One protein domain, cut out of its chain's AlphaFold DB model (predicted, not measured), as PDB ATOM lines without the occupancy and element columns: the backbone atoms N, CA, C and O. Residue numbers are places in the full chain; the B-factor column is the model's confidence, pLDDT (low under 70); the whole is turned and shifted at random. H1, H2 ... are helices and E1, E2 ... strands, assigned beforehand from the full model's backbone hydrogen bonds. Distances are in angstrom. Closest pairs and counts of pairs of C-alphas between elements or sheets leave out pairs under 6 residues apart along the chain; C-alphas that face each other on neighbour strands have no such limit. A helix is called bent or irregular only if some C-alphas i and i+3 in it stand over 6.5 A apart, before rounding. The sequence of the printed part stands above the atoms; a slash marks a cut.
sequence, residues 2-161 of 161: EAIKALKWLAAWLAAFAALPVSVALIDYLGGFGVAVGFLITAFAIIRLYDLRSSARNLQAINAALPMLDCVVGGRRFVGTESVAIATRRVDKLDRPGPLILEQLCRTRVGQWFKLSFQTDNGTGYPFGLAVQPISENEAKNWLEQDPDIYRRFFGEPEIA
ATOM      1  N   GLU A   2     -10.674 -88.257 143.978       56.78
ATOM      2  CA  GLU A   2     -12.080 -87.937 144.321       56.78
ATOM      3  C   GLU A   2     -12.286 -87.386 145.752       56.78
ATOM      4  O   GLU A   2     -12.979 -86.388 145.941       56.78
ATOM      5  N   ALA A   3     -11.608 -87.947 146.762       57.94
ATOM      6  CA  ALA A   3     -11.785 -87.546 148.168       57.94
ATOM      7  C   ALA A   3     -11.408 -86.076 148.461       57.94
ATOM      8  O   ALA A   3     -12.041 -85.411 149.276       57.94
ATOM      9  N   ILE A   4     -10.411 -85.533 147.751       63.22
ATOM     10  CA  ILE A   4      -9.958 -84.141 147.924       63.22
ATOM     11  C   ILE A   4     -10.967 -83.156 147.310       63.22
ATOM     12  O   ILE A   4     -11.140 -82.050 147.820       63.22
ATOM     13  N   LYS A   5     -11.666 -83.549 146.236       59.38
ATOM     14  CA  LYS A   5     -12.756 -82.750 145.652       59.38
ATOM     15  C   LYS A   5     -13.963 -82.705 146.584       59.38
ATOM     16  O   LYS A   5     -14.491 -81.621 146.812       59.38
ATOM     17  N   ALA A   6     -14.349 -83.847 147.154       64.56
ATOM     18  CA  ALA A   6     -15.455 -83.928 148.105       64.56
ATOM     19  C   ALA A   6     -15.194 -83.070 149.354       64.56
ATOM     20  O   ALA A   6     -16.060 -82.303 149.757       64.56
ATOM     21  N   LEU A   7     -13.971 -83.111 149.897       67.25
ATOM     22  CA  LEU A   7     -13.585 -82.317 151.067       67.25
ATOM     23  C   LEU A   7     -13.625 -80.801 150.802       67.25
ATOM     24  O   LEU A   7     -14.081 -80.037 151.649       67.25
ATOM     25  N   LYS A   8     -13.201 -80.361 149.610       63.06
ATOM     26  CA  LYS A   8     -13.283 -78.948 149.194       63.06
ATOM     27  C   LYS A   8     -14.727 -78.475 149.034       63.06
ATOM     28  O   LYS A   8     -15.046 -77.364 149.447       63.06
ATOM     29  N   TRP A   9     -15.594 -79.318 148.476       70.81
ATOM     30  CA  TRP A   9     -17.026 -79.034 148.382       70.81
ATOM     31  C   TRP A   9     -17.677 -78.946 149.765       70.81
ATOM     32  O   TRP A   9     -18.409 -77.999 150.030       70.81
ATOM     33  N   LEU A  10     -17.358 -79.868 150.673       65.31
ATOM     34  CA  LEU A  10     -17.898 -79.886 152.036       65.31
ATOM     35  C   LEU A  10     -17.457 -78.661 152.851       65.31
ATOM     36  O   LEU A  10     -18.268 -78.065 153.554       65.31
ATOM     37  N   ALA A  11     -16.202 -78.229 152.696       65.88
ATOM     38  CA  ALA A  11     -15.695 -77.003 153.311       65.88
ATOM     39  C   ALA A  11     -16.392 -75.740 152.770       65.88
ATOM     40  O   ALA A  11     -16.712 -74.840 153.543       65.88
ATOM     41  N   ALA A  12     -16.680 -75.685 151.465       65.25
ATOM     42  CA  ALA A  12     -17.433 -74.582 150.864       65.25
ATOM     43  C   ALA A  12     -18.890 -74.534 151.363       65.25
ATOM     44  O   ALA A  12     -19.399 -73.457 151.668       65.25
ATOM     45  N   TRP A  13     -19.536 -75.695 151.513       65.12
ATOM     46  CA  TRP A  13     -20.884 -75.805 152.080       65.12
ATOM     47  C   TRP A  13     -20.936 -75.387 153.554       65.12
ATOM     48  O   TRP A  13     -21.829 -74.635 153.938       65.12
ATOM     49  N   LEU A  14     -19.967 -75.814 154.368       66.88
ATOM     50  CA  LEU A  14     -19.867 -75.419 155.778       66.88
ATOM     51  C   LEU A  14     -19.605 -73.916 155.941       66.88
ATOM     52  O   LEU A  14     -20.215 -73.286 156.801       66.88
ATOM     53  N   ALA A  15     -18.763 -73.322 155.090       58.22
ATOM     54  CA  ALA A  15     -18.527 -71.879 155.091       58.22
ATOM     55  C   ALA A  15     -19.785 -71.082 154.696       58.22
ATOM     56  O   ALA A  15     -20.092 -70.068 155.322       58.22
ATOM     57  N   ALA A  16     -20.553 -71.561 153.712       58.44
ATOM     58  CA  ALA A  16     -21.821 -70.947 153.316       58.44
ATOM     59  C   ALA A  16     -22.896 -71.061 154.415       58.44
ATOM     60  O   ALA A  16     -23.607 -70.094 154.686       58.44
ATOM     61  N   PHE A  17     -22.980 -72.210 155.097       58.53
ATOM     62  CA  PHE A  17     -23.914 -72.415 156.209       58.53
ATOM     63  C   PHE A  17     -23.546 -71.626 157.466       58.53
ATOM     64  O   PHE A  17     -24.443 -71.169 158.164       58.53
ATOM     65  N   ALA A  18     -22.257 -71.416 157.740       55.59
ATOM     66  CA  ALA A  18     -21.809 -70.567 158.843       55.59
ATOM     67  C   ALA A  18     -22.052 -69.069 158.571       55.59
ATOM     68  O   ALA A  18     -22.290 -68.305 159.506       55.59
ATOM     69  N   ALA A  19     -22.052 -68.645 157.304       55.88
ATOM     70  CA  ALA A  19     -22.332 -67.262 156.919       55.88
ATOM     71  C   ALA A  19     -23.826 -66.887 157.016       55.88
ATOM     72  O   ALA A  19     -24.155 -65.723 157.253       55.88
ATOM     73  N   LEU A  20     -24.738 -67.854 156.872       55.41
ATOM     74  CA  LEU A  20     -26.193 -67.637 156.908       55.41
ATOM     75  C   LEU A  20     -26.720 -67.075 158.247       55.41
ATOM     76  O   LEU A  20     -27.389 -66.042 158.212       55.41
ATOM     77  N   PRO A  21     -26.418 -67.653 159.427       56.56
ATOM     78  CA  PRO A  21     -26.905 -67.128 160.705       56.56
ATOM     79  C   PRO A  21     -26.256 -65.790 161.086       56.56
ATOM     80  O   PRO A  21     -26.915 -64.955 161.698       56.56
ATOM     81  N   VAL A  22     -25.008 -65.534 160.666       57.94
ATOM     82  CA  VAL A  22     -24.353 -64.224 160.847       57.94
ATOM     83  C   VAL A  22     -25.053 -63.153 160.013       57.94
ATOM     84  O   VAL A  22     -25.279 -62.053 160.500       57.94
ATOM     85  N   SER A  23     -25.468 -63.487 158.789       59.41
ATOM     86  CA  SER A  23     -26.236 -62.583 157.925       59.41
ATOM     87  C   SER A  23     -27.608 -62.256 158.521       59.41
ATOM     88  O   SER A  23     -27.989 -61.093 158.542       59.41
ATOM     89  N   VAL A  24     -28.323 -63.254 159.057       59.41
ATOM     90  CA  VAL A  24     -29.644 -63.065 159.694       59.41
ATOM     91  C   VAL A  24     -29.538 -62.215 160.965       59.41
ATOM     92  O   VAL A  24     -30.288 -61.256 161.115       59.41
ATOM     93  N   ALA A  25     -28.549 -62.477 161.825       56.59
ATOM     94  CA  ALA A  25     -28.309 -61.668 163.024       56.59
ATOM     95  C   ALA A  25     -27.887 -60.220 162.694       56.59
ATOM     96  O   ALA A  25     -28.230 -59.291 163.421       56.59
ATOM     97  N   LEU A  26     -27.171 -60.010 161.584       54.00
ATOM     98  CA  LEU A  26     -26.782 -58.680 161.109       54.00
ATOM     99  C   LEU A  26     -27.974 -57.906 160.510       54.00
ATOM    100  O   LEU A  26     -28.047 -56.688 160.672       54.00
ATOM    101  N   ILE A  27     -28.916 -58.605 159.861       57.44
ATOM    102  CA  ILE A  27     -30.169 -58.042 159.325       57.44
ATOM    103  C   ILE A  27     -31.069 -57.516 160.454       57.44
ATOM    104  O   ILE A  27     -31.588 -56.404 160.338       57.44
ATOM    105  N   ASP A  28     -31.190 -58.262 161.557       59.62
ATOM    106  CA  ASP A  28     -31.973 -57.842 162.727       59.62
ATOM    107  C   ASP A  28     -31.303 -56.700 163.515       59.62
ATOM    108  O   ASP A  28     -31.992 -55.851 164.080       59.62
ATOM    109  N   TYR A  29     -29.964 -56.634 163.534       60.22
ATOM    110  CA  TYR A  29     -29.217 -55.658 164.342       60.22
ATOM    111  C   TYR A  29     -29.000 -54.296 163.657       60.22
ATOM    112  O   TYR A  29     -28.964 -53.266 164.328       60.22
ATOM    113  N   LEU A  30     -28.846 -54.255 162.328       55.72
ATOM    114  CA  LEU A  30     -28.551 -53.016 161.587       55.72
ATOM    115  C   LEU A  30     -29.781 -52.345 160.951       55.72
ATOM    116  O   LEU A  30     -29.661 -51.251 160.389       55.72
ATOM    117  N   GLY A  31     -30.955 -52.979 161.027       61.25
ATOM    118  CA  GLY A  31     -32.139 -52.564 160.278       61.25
ATOM    119  C   GLY A  31     -31.934 -52.656 158.756       61.25
ATOM    120  O   GLY A  31     -30.825 -52.844 158.248       61.25
ATOM    121  N   GLY A  32     -33.015 -52.492 157.985       59.22
ATOM    122  CA  GLY A  32     -32.993 -52.670 156.522       59.22
ATOM    123  C   GLY A  32     -31.960 -51.808 155.773       59.22
ATOM    124  O   GLY A  32     -31.517 -52.182 154.688       59.22
ATOM    125  N   PHE A  33     -31.519 -50.691 156.361       60.19
ATOM    126  CA  PHE A  33     -30.528 -49.794 155.768       60.19
ATOM    127  C   PHE A  33     -29.104 -50.380 155.754       60.19
ATOM    128  O   PHE A  33     -28.427 -50.301 154.730       60.19
ATOM    129  N   GLY A  34     -28.644 -51.020 156.837       64.94
ATOM    130  CA  GLY A  34     -27.290 -51.593 156.871       64.94
ATOM    131  C   GLY A  34     -27.128 -52.808 155.953       64.94
ATOM    132  O   GLY A  34     -26.078 -52.989 155.337       64.94
ATOM    133  N   VAL A  35     -28.201 -53.580 155.775       68.06
ATOM    134  CA  VAL A  35     -28.261 -54.697 154.819       68.06
ATOM    135  C   VAL A  35     -28.159 -54.186 153.381       68.06
ATOM    136  O   VAL A  35     -27.387 -54.726 152.588       68.06
ATOM    137  N   ALA A  36     -28.880 -53.109 153.052       68.56
ATOM    138  CA  ALA A  36     -28.830 -52.488 151.730       68.56
ATOM    139  C   ALA A  36     -27.429 -51.943 151.399       68.56
ATOM    140  O   ALA A  36     -26.913 -52.183 150.307       68.56
ATOM    141  N   VAL A  37     -26.774 -51.272 152.353       71.44
ATOM    142  CA  VAL A  37     -25.400 -50.771 152.180       71.44
ATOM    143  C   VAL A  37     -24.406 -51.925 152.005       71.44
ATOM    144  O   VAL A  37     -23.581 -51.886 151.093       71.44
ATOM    145  N   GLY A  38     -24.513 -52.987 152.811       72.19
ATOM    146  CA  GLY A  38     -23.673 -54.182 152.673       72.19
ATOM    147  C   GLY A  38     -23.825 -54.865 151.309       72.19
ATOM    148  O   GLY A  38     -22.830 -55.259 150.691       72.19
ATOM    149  N   PHE A  39     -25.053 -54.942 150.792       76.00
ATOM    150  CA  PHE A  39     -25.322 -55.477 149.459       76.00
ATOM    151  C   PHE A  39     -24.703 -54.613 148.353       76.00
ATOM    152  O   PHE A  39     -24.062 -55.151 147.453       76.00
ATOM    153  N   LEU A  40     -24.815 -53.283 148.440       72.88
ATOM    154  CA  LEU A  40     -24.201 -52.359 147.477       72.88
ATOM    155  C   LEU A  40     -22.671 -52.455 147.467       72.88
ATOM    156  O   LEU A  40     -22.072 -52.501 146.394       72.88
ATOM    157  N   ILE A  41     -22.038 -52.540 148.642       75.44
ATOM    158  CA  ILE A  41     -20.582 -52.719 148.755       75.44
ATOM    159  C   ILE A  41     -20.160 -54.046 148.115       75.44
ATOM    160  O   ILE A  41     -19.197 -54.088 147.349       75.44
ATOM    161  N   THR A  42     -20.904 -55.122 148.382       77.06
ATOM    162  CA  THR A  42     -20.621 -56.450 147.821       77.06
ATOM    163  C   THR A  42     -20.805 -56.460 146.304       77.06
ATOM    164  O   THR A  42     -19.931 -56.936 145.584       77.06
ATOM    165  N   ALA A  43     -21.896 -55.883 145.796       73.06
ATOM    166  CA  ALA A  43     -22.151 -55.754 144.365       73.06
ATOM    167  C   ALA A  43     -21.045 -54.945 143.671       73.06
ATOM    168  O   ALA A  43     -20.511 -55.380 142.653       73.06
ATOM    169  N   PHE A  44     -20.629 -53.817 144.256       75.69
ATOM    170  CA  PHE A  44     -19.525 -53.011 143.739       75.69
ATOM    171  C   PHE A  44     -18.196 -53.778 143.733       75.69
ATOM    172  O   PHE A  44     -17.470 -53.748 142.737       75.69
ATOM    173  N   ALA A  45     -17.887 -54.509 144.808       76.62
ATOM    174  CA  ALA A  45     -16.687 -55.336 144.889       76.62
ATOM    175  C   ALA A  45     -16.684 -56.441 143.821       76.62
ATOM    176  O   ALA A  45     -15.662 -56.660 143.174       76.62
ATOM    177  N   ILE A  46     -17.830 -57.091 143.591       76.19
ATOM    178  CA  ILE A  46     -18.000 -58.106 142.545       76.19
ATOM    179  C   ILE A  46     -17.772 -57.490 141.159       76.19
ATOM    180  O   ILE A  46     -16.988 -58.042 140.391       76.19
ATOM    181  N   ILE A  47     -18.386 -56.340 140.854       78.06
ATOM    182  CA  ILE A  47     -18.197 -55.626 139.576       78.06
ATOM    183  C   ILE A  47     -16.711 -55.323 139.350       78.06
ATOM    184  O   ILE A  47     -16.156 -55.682 138.313       78.06
ATOM    185  N   ARG A  48     -16.026 -54.763 140.355       75.94
ATOM    186  CA  ARG A  48     -14.585 -54.476 140.273       75.94
ATOM    187  C   ARG A  48     -13.742 -55.733 140.067       75.94
ATOM    188  O   ARG A  48     -12.781 -55.703 139.304       75.94
ATOM    189  N   LEU A  49     -14.095 -56.840 140.714       74.12
ATOM    190  CA  LEU A  49     -13.428 -58.130 140.520       74.12
ATOM    191  C   LEU A  49     -13.616 -58.670 139.098       74.12
ATOM    192  O   LEU A  49     -12.665 -59.201 138.520       74.12
ATOM    193  N   TYR A  50     -14.813 -58.523 138.527       74.81
ATOM    194  CA  TYR A  50     -15.076 -58.878 137.134       74.81
ATOM    195  C   TYR A  50     -14.244 -58.028 136.168       74.81
ATOM    196  O   TYR A  50     -13.623 -58.598 135.269       74.81
ATOM    197  N   ASP A  51     -14.153 -56.716 136.391       77.56
ATOM    198  CA  ASP A  51     -13.351 -55.800 135.569       77.56
ATOM    199  C   ASP A  51     -11.850 -56.109 135.639       77.56
ATOM    200  O   ASP A  51     -11.152 -56.137 134.625       77.56
ATOM    201  N   LEU A  52     -11.332 -56.402 136.834       73.94
ATOM    202  CA  LEU A  52      -9.928 -56.786 136.999       73.94
ATOM    203  C   LEU A  52      -9.625 -58.107 136.292       73.94
ATOM    204  O   LEU A  52      -8.601 -58.247 135.622       73.94
ATOM    205  N   ARG A  53     -10.526 -59.086 136.413       76.81
ATOM    206  CA  ARG A  53     -10.358 -60.393 135.777       76.81
ATOM    207  C   ARG A  53     -10.452 -60.302 134.258       76.81
ATOM    208  O   ARG A  53      -9.689 -60.983 133.572       76.81
ATOM    209  N   SER A  54     -11.372 -59.497 133.731       76.31
ATOM    210  CA  SER A  54     -11.498 -59.281 132.288       76.31
ATOM    211  C   SER A  54     -10.256 -58.578 131.743       76.31
ATOM    212  O   SER A  54      -9.685 -59.054 130.766       76.31
ATOM    213  N   SER A  55      -9.753 -57.553 132.436       77.25
ATOM    214  CA  SER A  55      -8.509 -56.862 132.086       77.25
ATOM    215  C   SER A  55      -7.305 -57.809 132.057       77.25
ATOM    216  O   SER A  55      -6.605 -57.883 131.048       77.25
ATOM    217  N   ALA A  56      -7.112 -58.617 133.106       82.19
ATOM    218  CA  ALA A  56      -6.014 -59.583 133.171       82.19
ATOM    219  C   ALA A  56      -6.063 -60.608 132.026       82.19
ATOM    220  O   ALA A  56      -5.040 -60.951 131.436       82.19
ATOM    221  N   ARG A  57      -7.262 -61.079 131.675       84.06
ATOM    222  CA  ARG A  57      -7.448 -62.001 130.552       84.06
ATOM    223  C   ARG A  57      -7.236 -61.321 129.200       84.06
ATOM    224  O   ARG A  57      -6.638 -61.920 128.317       84.06
ATOM    225  N   ASN A  58      -7.650 -60.072 129.034       82.50
ATOM    226  CA  ASN A  58      -7.375 -59.332 127.806       82.50
ATOM    227  C   ASN A  58      -5.861 -59.121 127.621       82.50
ATOM    228  O   ASN A  58      -5.351 -59.320 126.523       82.50
ATOM    229  N   LEU A  59      -5.121 -58.827 128.698       84.50
ATOM    230  CA  LEU A  59      -3.653 -58.784 128.670       84.50
ATOM    231  C   LEU A  59      -3.042 -60.138 128.295       84.50
ATOM    232  O   LEU A  59      -2.093 -60.195 127.518       84.50
ATOM    233  N   GLN A  60      -3.599 -61.236 128.807       87.19
ATOM    234  CA  GLN A  60      -3.174 -62.577 128.411       87.19
ATOM    235  C   GLN A  60      -3.375 -62.813 126.906       87.19
ATOM    236  O   GLN A  60      -2.460 -63.310 126.253       87.19
ATOM    237  N   ALA A  61      -4.517 -62.406 126.346       87.88
ATOM    238  CA  ALA A  61      -4.784 -62.527 124.914       87.88
ATOM    239  C   ALA A  61      -3.805 -61.688 124.072       87.88
ATOM    240  O   ALA A  61      -3.257 -62.184 123.092       87.88
ATOM    241  N   ILE A  62      -3.527 -60.450 124.498       88.69
ATOM    242  CA  ILE A  62      -2.549 -59.545 123.869       88.69
ATOM    243  C   ILE A  62      -1.153 -60.174 123.831       88.69
ATOM    244  O   ILE A  62      -0.483 -60.135 122.800       88.69
ATOM    245  N   ASN A  63      -0.722 -60.778 124.941       89.81
ATOM    246  CA  ASN A  63       0.589 -61.417 125.043       89.81
ATOM    247  C   ASN A  63       0.668 -62.740 124.265       89.81
ATOM    248  O   ASN A  63       1.750 -63.135 123.840       89.81
ATOM    249  N   ALA A  64      -0.462 -63.426 124.074       89.38
ATOM    250  CA  ALA A  64      -0.539 -64.669 123.310       89.38
ATOM    251  C   ALA A  64      -0.649 -64.445 121.791       89.38
ATOM    252  O   ALA A  64      -0.289 -65.339 121.027       89.38
ATOM    253  N   ALA A  65      -1.110 -63.271 121.343       90.94
ATOM    254  CA  ALA A  65      -1.401 -63.002 119.932       90.94
ATOM    255  C   ALA A  65      -0.168 -63.142 119.042       90.94
ATOM    256  O   ALA A  65      -0.212 -63.848 118.034       90.94
ATOM    257  N   LEU A  66       0.942 -62.515 119.436       93.19
ATOM    258  CA  LEU A  66       2.162 -62.566 118.646       93.19
ATOM    259  C   LEU A  66       2.762 -63.983 118.608       93.19
ATOM    260  O   LEU A  66       2.925 -64.484 117.505       93.19
ATOM    261  N   PRO A  67       3.031 -64.696 119.721       93.06
ATOM    262  CA  PRO A  67       3.615 -66.043 119.665       93.06
ATOM    263  C   PRO A  67       2.813 -67.078 118.863       93.06
ATOM    264  O   PRO A  67       3.398 -68.035 118.364       93.06
ATOM    265  N   MET A  68       1.493 -66.903 118.740       90.38
ATOM    266  CA  MET A  68       0.625 -67.776 117.938       90.38
ATOM    267  C   MET A  68       0.744 -67.540 116.426       90.38
ATOM    268  O   MET A  68       0.212 -68.322 115.639       90.38
ATOM    269  N   LEU A  69       1.417 -66.468 116.007       92.81
ATOM    270  CA  LEU A  69       1.550 -66.107 114.609       92.81
ATOM    271  C   LEU A  69       2.595 -66.972 113.892       92.81
ATOM    272  O   LEU A  69       3.790 -66.889 114.178       92.81
ATOM    273  N   ASP A  70       2.148 -67.712 112.883       93.38
ATOM    274  CA  ASP A  70       3.000 -68.295 111.845       93.38
ATOM    275  C   ASP A  70       2.242 -68.247 110.517       93.38
ATOM    276  O   ASP A  70       1.295 -69.003 110.291       93.38
ATOM    277  N   CYS A  71       2.598 -67.297 109.653       92.12
ATOM    278  CA  CYS A  71       1.937 -67.144 108.362       92.12
ATOM    279  C   CYS A  71       2.889 -66.661 107.271       92.12
ATOM    280  O   CYS A  71       3.921 -66.046 107.537       92.12
ATOM    281  N   VAL A  72       2.503 -66.877 106.013       92.38
ATOM    282  CA  VAL A  72       3.221 -66.363 104.843       92.38
ATOM    283  C   VAL A  72       2.345 -65.337 104.133       92.38
ATOM    284  O   VAL A  72       1.239 -65.657 103.706       92.38
ATOM    285  N   VAL A  73       2.843 -64.108 103.986       90.88
ATOM    286  CA  VAL A  73       2.149 -63.006 103.304       90.88
ATOM    287  C   VAL A  73       3.103 -62.371 102.298       90.88
ATOM    288  O   VAL A  73       4.230 -62.019 102.639       90.88
ATOM    289  N   GLY A  74       2.678 -62.247 101.036       84.88
ATOM    290  CA  GLY A  74       3.495 -61.624  99.983       84.88
ATOM    291  C   GLY A  74       4.855 -62.304  99.765       84.88
ATOM    292  O   GLY A  74       5.847 -61.626  99.512       84.88
ATOM    293  N   GLY A  75       4.926 -63.630  99.942       87.62
ATOM    294  CA  GLY A  75       6.165 -64.409  99.815       87.62
ATOM    295  C   GLY A  75       7.130 -64.293 101.000       87.62
ATOM    296  O   GLY A  75       8.226 -64.844 100.947       87.62
ATOM    297  N   ARG A  76       6.743 -63.602 102.079       88.19
ATOM    298  CA  ARG A  76       7.536 -63.470 103.307       88.19
ATOM    299  C   ARG A  76       6.861 -64.225 104.440       88.19
ATOM    300  O   ARG A  76       5.646 -64.124 104.606       88.19
ATOM    301  N   ARG A  77       7.639 -64.979 105.213       90.19
ATOM    302  CA  ARG A  77       7.147 -65.669 106.408       90.19
ATOM    303  C   ARG A  77       7.272 -64.752 107.618       90.19
ATOM    304  O   ARG A  77       8.340 -64.199 107.866       90.19
ATOM    305  N   PHE A  78       6.188 -64.630 108.369       91.56
ATOM    306  CA  PHE A  78       6.113 -63.905 109.626       91.56
ATOM    307  C   PHE A  78       5.907 -64.922 110.737       91.56
ATOM    308  O   PHE A  78       4.864 -65.571 110.806       91.56
ATOM    309  N   VAL A  79       6.929 -65.067 111.576       93.38
ATOM    310  CA  VAL A  79       6.912 -65.947 112.742       93.38
ATOM    311  C   VAL A  79       6.956 -65.067 113.980       93.38
ATOM    312  O   VAL A  79       7.893 -64.291 114.188       93.38
ATOM    313  N   GLY A  80       5.920 -65.156 114.799       91.06
ATOM    314  CA  GLY A  80       5.761 -64.291 115.953       91.06
ATOM    315  C   GLY A  80       6.773 -64.544 117.062       91.06
ATOM    316  O   GLY A  80       7.203 -63.599 117.714       91.06
ATOM    317  N   THR A  81       7.238 -65.785 117.226       93.38
ATOM    318  CA  THR A  81       8.308 -66.130 118.182       93.38
ATOM    319  C   THR A  81       9.661 -65.501 117.830       93.38
ATOM    320  O   THR A  81      10.509 -65.352 118.707       93.38
ATOM    321  N   GLU A  82       9.859 -65.086 116.575       92.94
ATOM    322  CA  GLU A  82      11.053 -64.373 116.093       92.94
ATOM    323  C   GLU A  82      10.816 -62.866 115.914       92.94
ATOM    324  O   GLU A  82      11.623 -62.155 115.302       92.94
ATOM    325  N   SER A  83       9.687 -62.373 116.414       94.06
ATOM    326  CA  SER A  83       9.250 -60.992 116.270       94.06
ATOM    327  C   SER A  83       9.059 -60.344 117.635       94.06
ATOM    328  O   SER A  83       8.879 -61.009 118.651       94.06
ATOM    329  N   VAL A  84       9.090 -59.015 117.656       94.38
ATOM    330  CA  VAL A  84       8.870 -58.215 118.862       94.38
ATOM    331  C   VAL A  84       7.657 -57.324 118.640       94.38
ATOM    332  O   VAL A  84       7.613 -56.579 117.659       94.38
ATOM    333  N   ALA A  85       6.690 -57.391 119.556       94.06
ATOM    334  CA  ALA A  85       5.606 -56.419 119.643       94.06
ATOM    335  C   ALA A  85       6.153 -55.131 120.263       94.06
ATOM    336  O   ALA A  85       6.746 -55.153 121.342       94.06
ATOM    337  N   ILE A  86       5.979 -54.017 119.563       93.69
ATOM    338  CA  ILE A  86       6.540 -52.717 119.939       93.69
ATOM    339  C   ILE A  86       5.495 -51.882 120.660       93.69
ATOM    340  O   ILE A  86       5.772 -51.323 121.717       93.69
ATOM    341  N   ALA A  87       4.287 -51.838 120.109       92.38
ATOM    342  CA  ALA A  87       3.184 -51.108 120.698       92.38
ATOM    343  C   ALA A  87       1.851 -51.747 120.298       92.38
ATOM    344  O   ALA A  87       1.736 -52.378 119.245       92.38
ATOM    345  N   THR A  88       0.854 -51.615 121.171       92.19
ATOM    346  CA  THR A  88      -0.495 -52.160 120.979       92.19
ATOM    347  C   THR A  88      -1.495 -51.026 121.098       92.19
ATOM    348  O   THR A  88      -1.451 -50.282 122.074       92.19
ATOM    349  N   ARG A  89      -2.429 -50.928 120.156       90.38
ATOM    350  CA  ARG A  89      -3.531 -49.971 120.223       90.38
ATOM    351  C   ARG A  89      -4.869 -50.659 120.029       90.38
ATOM    352  O   ARG A  89      -4.976 -51.682 119.353       90.38
ATOM    353  N   ARG A  90      -5.896 -50.051 120.604       87.69
ATOM    354  CA  ARG A  90      -7.288 -50.438 120.402       87.69
ATOM    355  C   ARG A  90      -7.839 -49.720 119.173       87.69
ATOM    356  O   ARG A  90      -7.603 -48.525 119.016       87.69
ATOM    357  N   VAL A  91      -8.534 -50.450 118.306       85.38
ATOM    358  CA  VAL A  91      -9.044 -49.942 117.017       85.38
ATOM    359  C   VAL A  91     -10.573 -49.903 116.982       85.38
ATOM    360  O   VAL A  91     -11.157 -49.201 116.158       85.38
ATOM    361  N   ASP A  92     -11.253 -50.626 117.874       76.75
ATOM    362  CA  ASP A  92     -12.711 -50.591 117.938       76.75
ATOM    363  C   ASP A  92     -13.258 -49.267 118.495       76.75
ATOM    364  O   ASP A  92     -12.654 -48.602 119.340       76.75
ATOM    365  N   LYS A  93     -14.448 -48.895 118.011       66.00
ATOM    366  CA  LYS A  93     -15.228 -47.771 118.537       66.00
ATOM    367  C   LYS A  93     -15.924 -48.220 119.821       66.00
ATOM    368  O   LYS A  93     -16.621 -49.232 119.801       66.00
ATOM    369  N   LEU A  94     -15.795 -47.435 120.897       63.03
ATOM    370  CA  LEU A  94     -16.401 -47.713 122.212       63.03
ATOM    371  C   LEU A  94     -17.934 -47.886 122.184       63.03
ATOM    372  O   LEU A  94     -18.509 -48.375 123.152       63.03
ATOM    373  N   ASP A  95     -18.589 -47.511 121.086       63.12
ATOM    374  CA  ASP A  95     -20.044 -47.396 120.982       63.12
ATOM    375  C   ASP A  95     -20.784 -48.733 120.816       63.12
ATOM    376  O   ASP A  95     -22.017 -48.744 120.802       63.12
ATOM    377  N   ARG A  96     -20.084 -49.867 120.648       57.28
ATOM    378  CA  ARG A  96     -20.735 -51.176 120.467       57.28
ATOM    379  C   ARG A  96     -20.201 -52.242 121.422       57.28
ATOM    380  O   ARG A  96     -18.993 -52.463 121.462       57.28
ATOM    381  N   PRO A  97     -21.085 -52.967 122.133       64.88
ATOM    382  CA  PRO A  97     -20.681 -54.178 122.831       64.88
ATOM    383  C   PRO A  97     -20.231 -55.221 121.799       64.88
ATOM    384  O   PRO A  97     -20.976 -55.557 120.877       64.88
ATOM    385  N   GLY A  98     -19.000 -55.707 121.934       73.69
ATOM    386  CA  GLY A  98     -18.387 -56.652 121.003       73.69
ATOM    387  C   GLY A  98     -16.972 -57.054 121.428       73.69
ATOM    388  O   GLY A  98     -16.499 -56.592 122.475       73.69
ATOM    389  N   PRO A  99     -16.305 -57.927 120.650       79.88
ATOM    390  CA  PRO A  99     -14.901 -58.249 120.866       79.88
ATOM    391  C   PRO A  99     -14.037 -56.994 120.780       79.88
ATOM    392  O   PRO A  99     -14.278 -56.109 119.957       79.88
ATOM    393  N   LEU A 100     -13.001 -56.940 121.613       85.31
ATOM    394  CA  LEU A 100     -11.991 -55.895 121.517       85.31
ATOM    395  C   LEU A 100     -11.160 -56.145 120.268       85.31
ATOM    396  O   LEU A 100     -10.627 -57.243 120.101       85.31
ATOM    397  N   ILE A 101     -11.035 -55.127 119.420       89.44
ATOM    398  CA  ILE A 101     -10.223 -55.199 118.210       89.44
ATOM    399  C   ILE A 101      -8.929 -54.450 118.487       89.44
ATOM    400  O   ILE A 101      -8.927 -53.257 118.802       89.44
ATOM    401  N   LEU A 102      -7.823 -55.172 118.383       91.38
ATOM    402  CA  LEU A 102      -6.500 -54.698 118.746       91.38
ATOM    403  C   LEU A 102      -5.580 -54.778 117.535       91.38
ATOM    404  O   LEU A 102      -5.651 -55.706 116.729       91.38
ATOM    405  N   GLU A 103      -4.697 -53.796 117.430       94.69
ATOM    406  CA  GLU A 103      -3.599 -53.778 116.474       94.69
ATOM    407  C   GLU A 103      -2.276 -53.673 117.215       94.69
ATOM    408  O   GLU A 103      -2.079 -52.787 118.047       94.69
ATOM    409  N   GLN A 104      -1.352 -54.557 116.868       95.00
ATOM    410  CA  GLN A 104       0.016 -54.556 117.351       95.00
ATOM    411  C   GLN A 104       0.974 -54.168 116.234       95.00
ATOM    412  O   GLN A 104       1.021 -54.821 115.191       95.00
ATOM    413  N   LEU A 105       1.779 -53.139 116.475       96.12
ATOM    414  CA  LEU A 105       2.945 -52.859 115.652       96.12
ATOM    415  C   LEU A 105       4.058 -53.829 116.039       96.12
ATOM    416  O   LEU A 105       4.464 -53.882 117.202       96.12
ATOM    417  N   CYS A 106       4.556 -54.581 115.066       95.88
ATOM    418  CA  CYS A 106       5.564 -55.606 115.280       95.88
ATOM    419  C   CYS A 106       6.758 -55.418 114.347       95.88
ATOM    420  O   CYS A 106       6.636 -54.907 113.227       95.88
ATOM    421  N   ARG A 107       7.921 -55.888 114.802       94.56
ATOM    422  CA  ARG A 107       9.149 -55.942 114.006       94.56
ATOM    423  C   ARG A 107       9.767 -57.330 114.091       94.56
ATOM    424  O   ARG A 107       9.942 -57.866 115.184       94.56
ATOM    425  N   THR A 108      10.095 -57.917 112.947       93.94
ATOM    426  CA  THR A 108      10.805 -59.201 112.888       93.94
ATOM    427  C   THR A 108      12.281 -59.023 113.248       93.94
ATOM    428  O   THR A 108      12.832 -57.923 113.144       93.94
ATOM    429  N   ARG A 109      12.971 -60.114 113.596       90.75
ATOM    430  CA  ARG A 109      14.427 -60.110 113.827       90.75
ATOM    431  C   ARG A 109      15.243 -59.583 112.638       90.75
ATOM    432  O   ARG A 109      16.280 -58.960 112.841       90.75
ATOM    433  N   VAL A 110      14.772 -59.805 111.410       89.31
ATOM    434  CA  VAL A 110      15.400 -59.297 110.173       89.31
ATOM    435  C   VAL A 110      15.041 -57.835 109.872       89.31
ATOM    436  O   VAL A 110      15.404 -57.310 108.824       89.31
ATOM    437  N   GLY A 111      14.323 -57.166 110.778       90.38
ATOM    438  CA  GLY A 111      14.015 -55.742 110.702       90.38
ATOM    439  C   GLY A 111      12.772 -55.388 109.888       90.38
ATOM    440  O   GLY A 111      12.525 -54.201 109.697       90.38
ATOM    441  N   GLN A 112      11.982 -56.367 109.434       92.50
ATOM    442  CA  GLN A 112      10.749 -56.108 108.683       92.50
ATOM    443  C   GLN A 112       9.618 -55.679 109.618       92.50
ATOM    444  O   GLN A 112       9.402 -56.294 110.662       92.50
ATOM    445  N   TRP A 113       8.877 -54.656 109.203       95.38
ATOM    446  CA  TRP A 113       7.744 -54.114 109.941       95.38
ATOM    447  C   TRP A 113       6.424 -54.714 109.458       95.38
ATOM    448  O   TRP A 113       6.213 -54.927 108.261       95.38
ATOM    449  N   PHE A 114       5.525 -54.986 110.398       96.06
ATOM    450  CA  PHE A 114       4.178 -55.455 110.098       96.06
ATOM    451  C   PHE A 114       3.207 -55.072 111.215       96.06
ATOM    452  O   PHE A 114       3.595 -54.866 112.365       96.06
ATOM    453  N   LYS A 115       1.926 -54.988 110.864       95.94
ATOM    454  CA  LYS A 115       0.822 -54.886 111.815       95.94
ATOM    455  C   LYS A 115       0.214 -56.262 112.012       95.94
ATOM    456  O   LYS A 115       0.001 -56.987 111.040       95.94
ATOM    457  N   LEU A 116      -0.075 -56.587 113.260       95.88
ATOM    458  CA  LEU A 116      -0.851 -57.747 113.648       95.88
ATOM    459  C   LEU A 116      -2.195 -57.265 114.190       95.88
ATOM    460  O   LEU A 116      -2.255 -56.687 115.272       95.88
ATOM    461  N   SER A 117      -3.262 -57.495 113.437       94.50
ATOM    462  CA  SER A 117      -4.629 -57.232 113.880       94.50
ATOM    463  C   SER A 117      -5.211 -58.511 114.469       94.50
ATOM    464  O   SER A 117      -5.065 -59.585 113.888       94.50
ATOM    465  N   PHE A 118      -5.861 -58.415 115.621       93.44
ATOM    466  CA  PHE A 118      -6.529 -59.546 116.255       93.44
ATOM    467  C   PHE A 118      -7.688 -59.073 117.118       93.44
ATOM    468  O   PHE A 118      -7.842 -57.890 117.424       93.44
ATOM    469  N   GLN A 119      -8.521 -60.027 117.502       91.25
ATOM    470  CA  GLN A 119      -9.691 -59.806 118.326       91.25
ATOM    471  C   GLN A 119      -9.576 -60.620 119.610       91.25
ATOM    472  O   GLN A 119      -8.997 -61.706 119.613       91.25
ATOM    473  N   THR A 120     -10.118 -60.100 120.705       86.56
ATOM    474  CA  THR A 120     -10.289 -60.858 121.946       86.56
ATOM    475  C   THR A 120     -11.698 -60.658 122.475       86.56
ATOM    476  O   THR A 120     -12.167 -59.533 122.653       86.56
ATOM    477  N   ASP A 121     -12.369 -61.764 122.771       80.44
ATOM    478  CA  ASP A 121     -13.661 -61.743 123.442       80.44
ATOM    479  C   ASP A 121     -13.413 -61.450 124.916       80.44
ATOM    480  O   ASP A 121     -12.606 -62.138 125.551       80.44
ATOM    481  N   ASN A 122     -14.083 -60.418 125.438       68.38
ATOM    482  CA  ASN A 122     -13.915 -59.885 126.791       68.38
ATOM    483  C   ASN A 122     -13.761 -60.993 127.841       68.38
ATOM    484  O   ASN A 122     -14.732 -61.611 128.275       68.38
ATOM    485  N   GLY A 123     -12.525 -61.226 128.282       63.66
ATOM    486  CA  GLY A 123     -12.255 -62.209 129.320       63.66
ATOM    487  C   GLY A 123     -12.223 -63.677 128.879       63.66
ATOM    488  O   GLY A 123     -12.419 -64.538 129.735       63.66
ATOM    489  N   THR A 124     -11.953 -64.007 127.615       75.12
ATOM    490  CA  THR A 124     -11.619 -65.390 127.203       75.12
ATOM    491  C   THR A 124     -10.141 -65.716 127.408       75.12
ATOM    492  O   THR A 124      -9.808 -66.841 127.770       75.12
ATOM    493  N   GLY A 125      -9.263 -64.721 127.252       78.06
ATOM    494  CA  GLY A 125      -7.814 -64.907 127.351       78.06
ATOM    495  C   GLY A 125      -7.152 -65.425 126.077       78.06
ATOM    496  O   GLY A 125      -5.953 -65.693 126.108       78.06
ATOM    497  N   TYR A 126      -7.903 -65.547 124.977       83.69
ATOM    498  CA  TYR A 126      -7.407 -66.068 123.708       83.69
ATOM    499  C   TYR A 126      -7.641 -65.072 122.567       83.69
ATOM    500  O   TYR A 126      -8.767 -64.599 122.397       83.69
ATOM    501  N   PRO A 127      -6.604 -64.767 121.771       89.19
ATOM    502  CA  PRO A 127      -6.748 -63.964 120.571       89.19
ATOM    503  C   PRO A 127      -7.308 -64.816 119.423       89.19
ATOM    504  O   PRO A 127      -6.987 -65.998 119.292       89.19
ATOM    505  N   PHE A 128      -8.113 -64.212 118.557       89.25
ATOM    506  CA  PHE A 128      -8.610 -64.829 117.326       89.25
ATOM    507  C   PHE A 128      -8.646 -63.818 116.178       89.25
ATOM    508  O   PHE A 128      -8.462 -62.618 116.377       89.25
ATOM    509  N   GLY A 129      -8.853 -64.306 114.951       89.25
ATOM    510  CA  GLY A 129      -8.881 -63.447 113.763       89.25
ATOM    511  C   GLY A 129      -7.542 -62.758 113.481       89.25
ATOM    512  O   GLY A 129      -7.535 -61.606 113.062       89.25
ATOM    513  N   LEU A 130      -6.428 -63.450 113.753       92.56
ATOM    514  CA  LEU A 130      -5.070 -62.958 113.508       92.56
ATOM    515  C   LEU A 130      -4.896 -62.623 112.022       92.56
ATOM    516  O   LEU A 130      -5.017 -63.498 111.162       92.56
ATOM    517  N   ALA A 131      -4.586 -61.366 111.726       93.19
ATOM    518  CA  ALA A 131      -4.316 -60.881 110.383       93.19
ATOM    519  C   ALA A 131      -3.009 -60.088 110.367       93.19
ATOM    520  O   ALA A 131      -2.782 -59.224 111.214       93.19
ATOM    521  N   VAL A 132      -2.156 -60.379 109.386       95.50
ATOM    522  CA  VAL A 132      -0.875 -59.694 109.203       95.50
ATOM    523  C   VAL A 132      -0.945 -58.769 108.006       95.50
ATOM    524  O   VAL A 132      -1.291 -59.186 106.902       95.50
ATOM    525  N   GLN A 133      -0.531 -57.527 108.223       95.12
ATOM    526  CA  GLN A 133      -0.323 -56.548 107.171       95.12
ATOM    527  C   GLN A 133       1.146 -56.106 107.186       95.12
ATOM    528  O   GLN A 133       1.556 -55.400 108.109       95.12
ATOM    529  N   PRO A 134       1.960 -56.504 106.194       94.56
ATOM    530  CA  PRO A 134       3.297 -55.948 106.016       94.56
ATOM    531  C   PRO A 134       3.210 -54.438 105.799       94.56
ATOM    532  O   PRO A 134       2.337 -53.979 105.062       94.56
ATOM    533  N   ILE A 135       4.112 -53.681 106.418       95.44
ATOM    534  CA  ILE A 135       4.157 -52.222 106.282       95.44
ATOM    535  C   ILE A 135       5.583 -51.734 106.029       95.44
ATOM    536  O   ILE A 135       6.568 -52.429 106.297       95.44
ATOM    537  N   SER A 136       5.686 -50.525 105.496       94.62
ATOM    538  CA  SER A 136       6.949 -49.810 105.329       94.62
ATOM    539  C   SER A 136       7.443 -49.196 106.645       94.62
ATOM    540  O   SER A 136       6.692 -49.037 107.608       94.62
ATOM    541  N   GLU A 137       8.717 -48.805 106.678       93.12
ATOM    542  CA  GLU A 137       9.286 -48.093 107.827       93.12
ATOM    543  C   GLU A 137       8.610 -46.734 108.061       93.12
ATOM    544  O   GLU A 137       8.319 -46.391 109.201       93.12
ATOM    545  N   ASN A 138       8.275 -45.997 106.994       93.00
ATOM    546  CA  ASN A 138       7.546 -44.731 107.113       93.00
ATOM    547  C   ASN A 138       6.162 -44.923 107.745       93.00
ATOM    548  O   ASN A 138       5.753 -44.138 108.593       93.00
ATOM    549  N   GLU A 139       5.449 -45.993 107.391       93.75
ATOM    550  CA  GLU A 139       4.173 -46.310 108.040       93.75
ATOM    551  C   GLU A 139       4.349 -46.681 109.516       93.75
ATOM    552  O   GLU A 139       3.482 -46.351 110.323       93.75
ATOM    553  N   ALA A 140       5.457 -47.330 109.888       93.00
ATOM    554  CA  ALA A 140       5.786 -47.617 111.285       93.00
ATOM    555  C   ALA A 140       6.145 -46.341 112.070       93.00
ATOM    556  O   ALA A 140       5.692 -46.186 113.205       93.00
ATOM    557  N   LYS A 141       6.888 -45.406 111.459       92.06
ATOM    558  CA  LYS A 141       7.175 -44.074 112.017       92.06
ATOM    559  C   LYS A 141       5.882 -43.305 112.296       92.06
ATOM    560  O   LYS A 141       5.677 -42.875 113.424       92.06
ATOM    561  N   ASN A 142       4.982 -43.229 111.313       91.69
ATOM    562  CA  ASN A 142       3.681 -42.563 111.460       91.69
ATOM    563  C   ASN A 142       2.813 -43.223 112.540       91.69
ATOM    564  O   ASN A 142       2.055 -42.561 113.238       91.69
ATOM    565  N   TRP A 143       2.909 -44.546 112.691       92.00
ATOM    566  CA  TRP A 143       2.179 -45.261 113.737       92.00
ATOM    567  C   TRP A 143       2.666 -44.863 115.139       92.00
ATOM    568  O   TRP A 143       1.847 -44.742 116.044       92.00
ATOM    569  N   LEU A 144       3.974 -44.642 115.303       91.00
ATOM    570  CA  LEU A 144       4.620 -44.285 116.572       91.00
ATOM    571  C   LEU A 144       4.706 -42.774 116.835       91.00
ATOM    572  O   LEU A 144       5.246 -42.375 117.859       91.00
ATOM    573  N   GLU A 145       4.161 -41.932 115.959       87.44
ATOM    574  CA  GLU A 145       4.160 -40.471 116.128       87.44
ATOM    575  C   GLU A 145       3.472 -40.032 117.432       87.44
ATOM    576  O   GLU A 145       3.871 -39.056 118.063       87.44
ATOM    577  N   GLN A 146       2.469 -40.796 117.877       83.62
ATOM    578  CA  GLN A 146       1.738 -40.545 119.123       83.62
ATOM    579  C   GLN A 146       2.496 -41.011 120.379       83.62
ATOM    580  O   GLN A 146       2.135 -40.607 121.482       83.62
ATOM    581  N   ASP A 147       3.555 -41.812 120.214       88.06
ATOM    582  CA  ASP A 147       4.345 -42.422 121.288       88.06
ATOM    583  C   ASP A 147       5.836 -42.030 121.156       88.06
ATOM    584  O   ASP A 147       6.677 -42.856 120.776       88.06
ATOM    585  N   PRO A 148       6.207 -40.775 121.480       85.44
ATOM    586  CA  PRO A 148       7.542 -40.228 121.213       85.44
ATOM    587  C   PRO A 148       8.680 -40.998 121.901       85.44
ATOM    588  O   PRO A 148       9.777 -41.106 121.352       85.44
ATOM    589  N   ASP A 149       8.432 -41.589 123.073       89.25
ATOM    590  CA  ASP A 149       9.428 -42.396 123.786       89.25
ATOM    591  C   ASP A 149       9.761 -43.693 123.037       89.25
ATOM    592  O   ASP A 149      10.926 -44.087 122.916       89.25
ATOM    593  N   ILE A 150       8.733 -44.358 122.500       88.81
ATOM    594  CA  ILE A 150       8.900 -45.584 121.717       88.81
ATOM    595  C   ILE A 150       9.528 -45.241 120.369       88.81
ATOM    596  O   ILE A 150      10.454 -45.930 119.940       88.81
ATOM    597  N   TYR A 151       9.087 -44.150 119.738       90.00
ATOM    598  CA  TYR A 151       9.678 -43.644 118.504       90.00
ATOM    599  C   TYR A 151      11.196 -43.474 118.646       90.00
ATOM    600  O   TYR A 151      11.956 -44.084 117.889       90.00
ATOM    601  N   ARG A 152      11.651 -42.736 119.669       89.19
ATOM    602  CA  ARG A 152      13.082 -42.469 119.884       89.19
ATOM    603  C   ARG A 152      13.913 -43.727 120.068       89.19
ATOM    604  O   ARG A 152      15.032 -43.809 119.566       89.19
ATOM    605  N   ARG A 153      13.361 -44.736 120.741       89.31
ATOM    606  CA  ARG A 153      14.047 -46.013 120.966       89.31
ATOM    607  C   ARG A 153      14.335 -46.775 119.669       89.31
ATOM    608  O   ARG A 153      15.328 -47.499 119.613       89.31
ATOM    609  N   PHE A 154      13.470 -46.656 118.662       88.00
ATOM    610  CA  PHE A 154      13.578 -47.428 117.419       88.00
ATOM    611  C   PHE A 154      14.107 -46.628 116.225       88.00
ATOM    612  O   PHE A 154      14.738 -47.232 115.359       88.00
ATOM    613  N   PHE A 155      13.876 -45.314 116.186       87.75
ATOM    614  CA  PHE A 155      14.223 -44.446 115.056       87.75
ATOM    615  C   PHE A 155      15.180 -43.297 115.407       87.75
ATOM    616  O   PHE A 155      15.719 -42.680 114.496       87.75
ATOM    617  N   GLY A 156      15.445 -43.037 116.691       85.50
ATOM    618  CA  GLY A 156      16.235 -41.882 117.133       85.50
ATOM    619  C   GLY A 156      15.403 -40.603 117.260       85.50
ATOM    620  O   GLY A 156      14.178 -40.655 117.354       85.50
ATOM    621  N   GLU A 157      16.060 -39.443 117.318       80.31
ATOM    622  CA  GLU A 157      15.340 -38.164 117.389       80.31
ATOM    623  C   GLU A 157      14.451 -37.976 116.146       80.31
ATOM    624  O   GLU A 157      14.874 -38.327 115.041       80.31
ATOM    625  N   PRO A 158      13.223 -37.449 116.307       68.75
ATOM    626  CA  PRO A 158      12.344 -37.197 115.178       68.75
ATOM    627  C   PRO A 158      13.022 -36.237 114.199       68.75
ATOM    628  O   PRO A 158      13.567 -35.208 114.600       68.75
ATOM    629  N   GLU A 159      12.987 -36.584 112.914       63.16
ATOM    630  CA  GLU A 159      13.395 -35.690 111.831       63.16
ATOM    631  C   GLU A 159      12.416 -34.509 111.820       63.16
ATOM    632  O   GLU A 159      11.317 -34.598 111.277       63.16
ATOM    633  N   ILE A 160      12.777 -33.427 112.511       58.50
ATOM    634  CA  ILE A 160      12.026 -32.173 112.488       58.50
ATOM    635  C   ILE A 160      12.132 -31.641 111.055       58.50
ATOM    636  O   ILE A 160      13.224 -31.270 110.620       58.50
ATOM    637  N   ALA A 161      11.019 -31.683 110.321       50.00
ATOM    638  CA  ALA A 161      10.868 -31.041 109.018       50.00
ATOM    639  C   ALA A 161      10.676 -29.526 109.168       50.00
ATOM    640  O   ALA A 161       9.996 -29.110 110.137       50.00
TER     641      ALA A 161
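Overview. This is residues 2 to 161 of the 161 residues of an uncharacterized protein of Parasulfuritortus cantonensis (UniProt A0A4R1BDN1). A long bent helix opens as a V, its arms H1a and H1b meeting at a corner, and the end of H1b runs into a small body where the curved sheet E3 E4 E5 E6 curls round it. H2 packs on the opposite face of that sheet, H3 lies near H2, and the small hairpin E1 and E2 follows the long helix. The printed part has 160 residues, with named elements in the order H1 E1 E2 E3 E4 E5 E6 H2 H3; the larger sheet has the order E3 - E4 - E5 - E6, antiparallel throughout, and the class is mixed, helices and strands. The whole is extended, with a radius of gyration of the C-alphas of 24.5 A and spans of 73 by 46 by 29 A.

Along the chain. Find C-alpha 2 at (-12.080, -87.937, 144.321), where H1, residues 2 to 65, begins. By its hydrogen bonds it was assigned as one helix, but it is bent: C-alphas 29 and 32 are 9.2 A apart. Arm H1a, residues 2 to 29, is 41.7 A long; arm H1b, residues 32 to 65, is 49.4 A long and ends at C-alpha 65, (-1.401, -63.002, 119.932). Then come E1, residues 70 to 73, and E2, 76 to 79. Next read E3, 83 to 90, 20.0 A; E4, 100 to 108, 24.6 A; E5, 113 to 120, 22.7 A; and E6, 127 to 135, 21.5 A. H2 is residues 137 to 143 and H3 148 to 155, ending at C-alpha 155, (14.223, -44.446, 115.056).

Arrangement. Look first at the sheet, strongly twisted, a meander in which each strand is the antiparallel neighbour of the one before. N 86 and O 105 of E3 and E4 are 2.8 A apart, N 104 and O 116 of E4 and E5 2.8 A, and N 117 and O 131 of E5 and E6 2.9 A, within hydrogen-bond range. H1b is on this sheet through residues 57 to 65; its closest C-alphas to E6 are those of Ala 61 and Pro 127, 5.0 A. H2 is on the opposite face, at a height over the sheet of 9.4 A. H2 and H3 are close but not clearly touching, with Lys 141 and Tyr 151 the closest C-alphas at 7.0 A. In the hairpin E1 and E2, N 78 and O 71 are 2.8 A apart. H1a and H1b only just touch, with 3 pairs of C-alphas within 8 A, and only at the corner, Ile 27 and Val 35 being closest at 5.9 A. Every O i to N i+4 pair is within hydrogen-bond range in H1b, H2 and H3; in H1a it is 22 of 24.

Size, cuts and confidence. The C-alphas of Tyr 29 and Gly 75, the two farthest apart, are 74.1 A apart. Residues 2 to 22, 28 to 33 and 37 to 49 of H1 stand free. The printed part has no cut and no long link. The model's pLDDT is under 70 at 45 residues, among them 10 to 36.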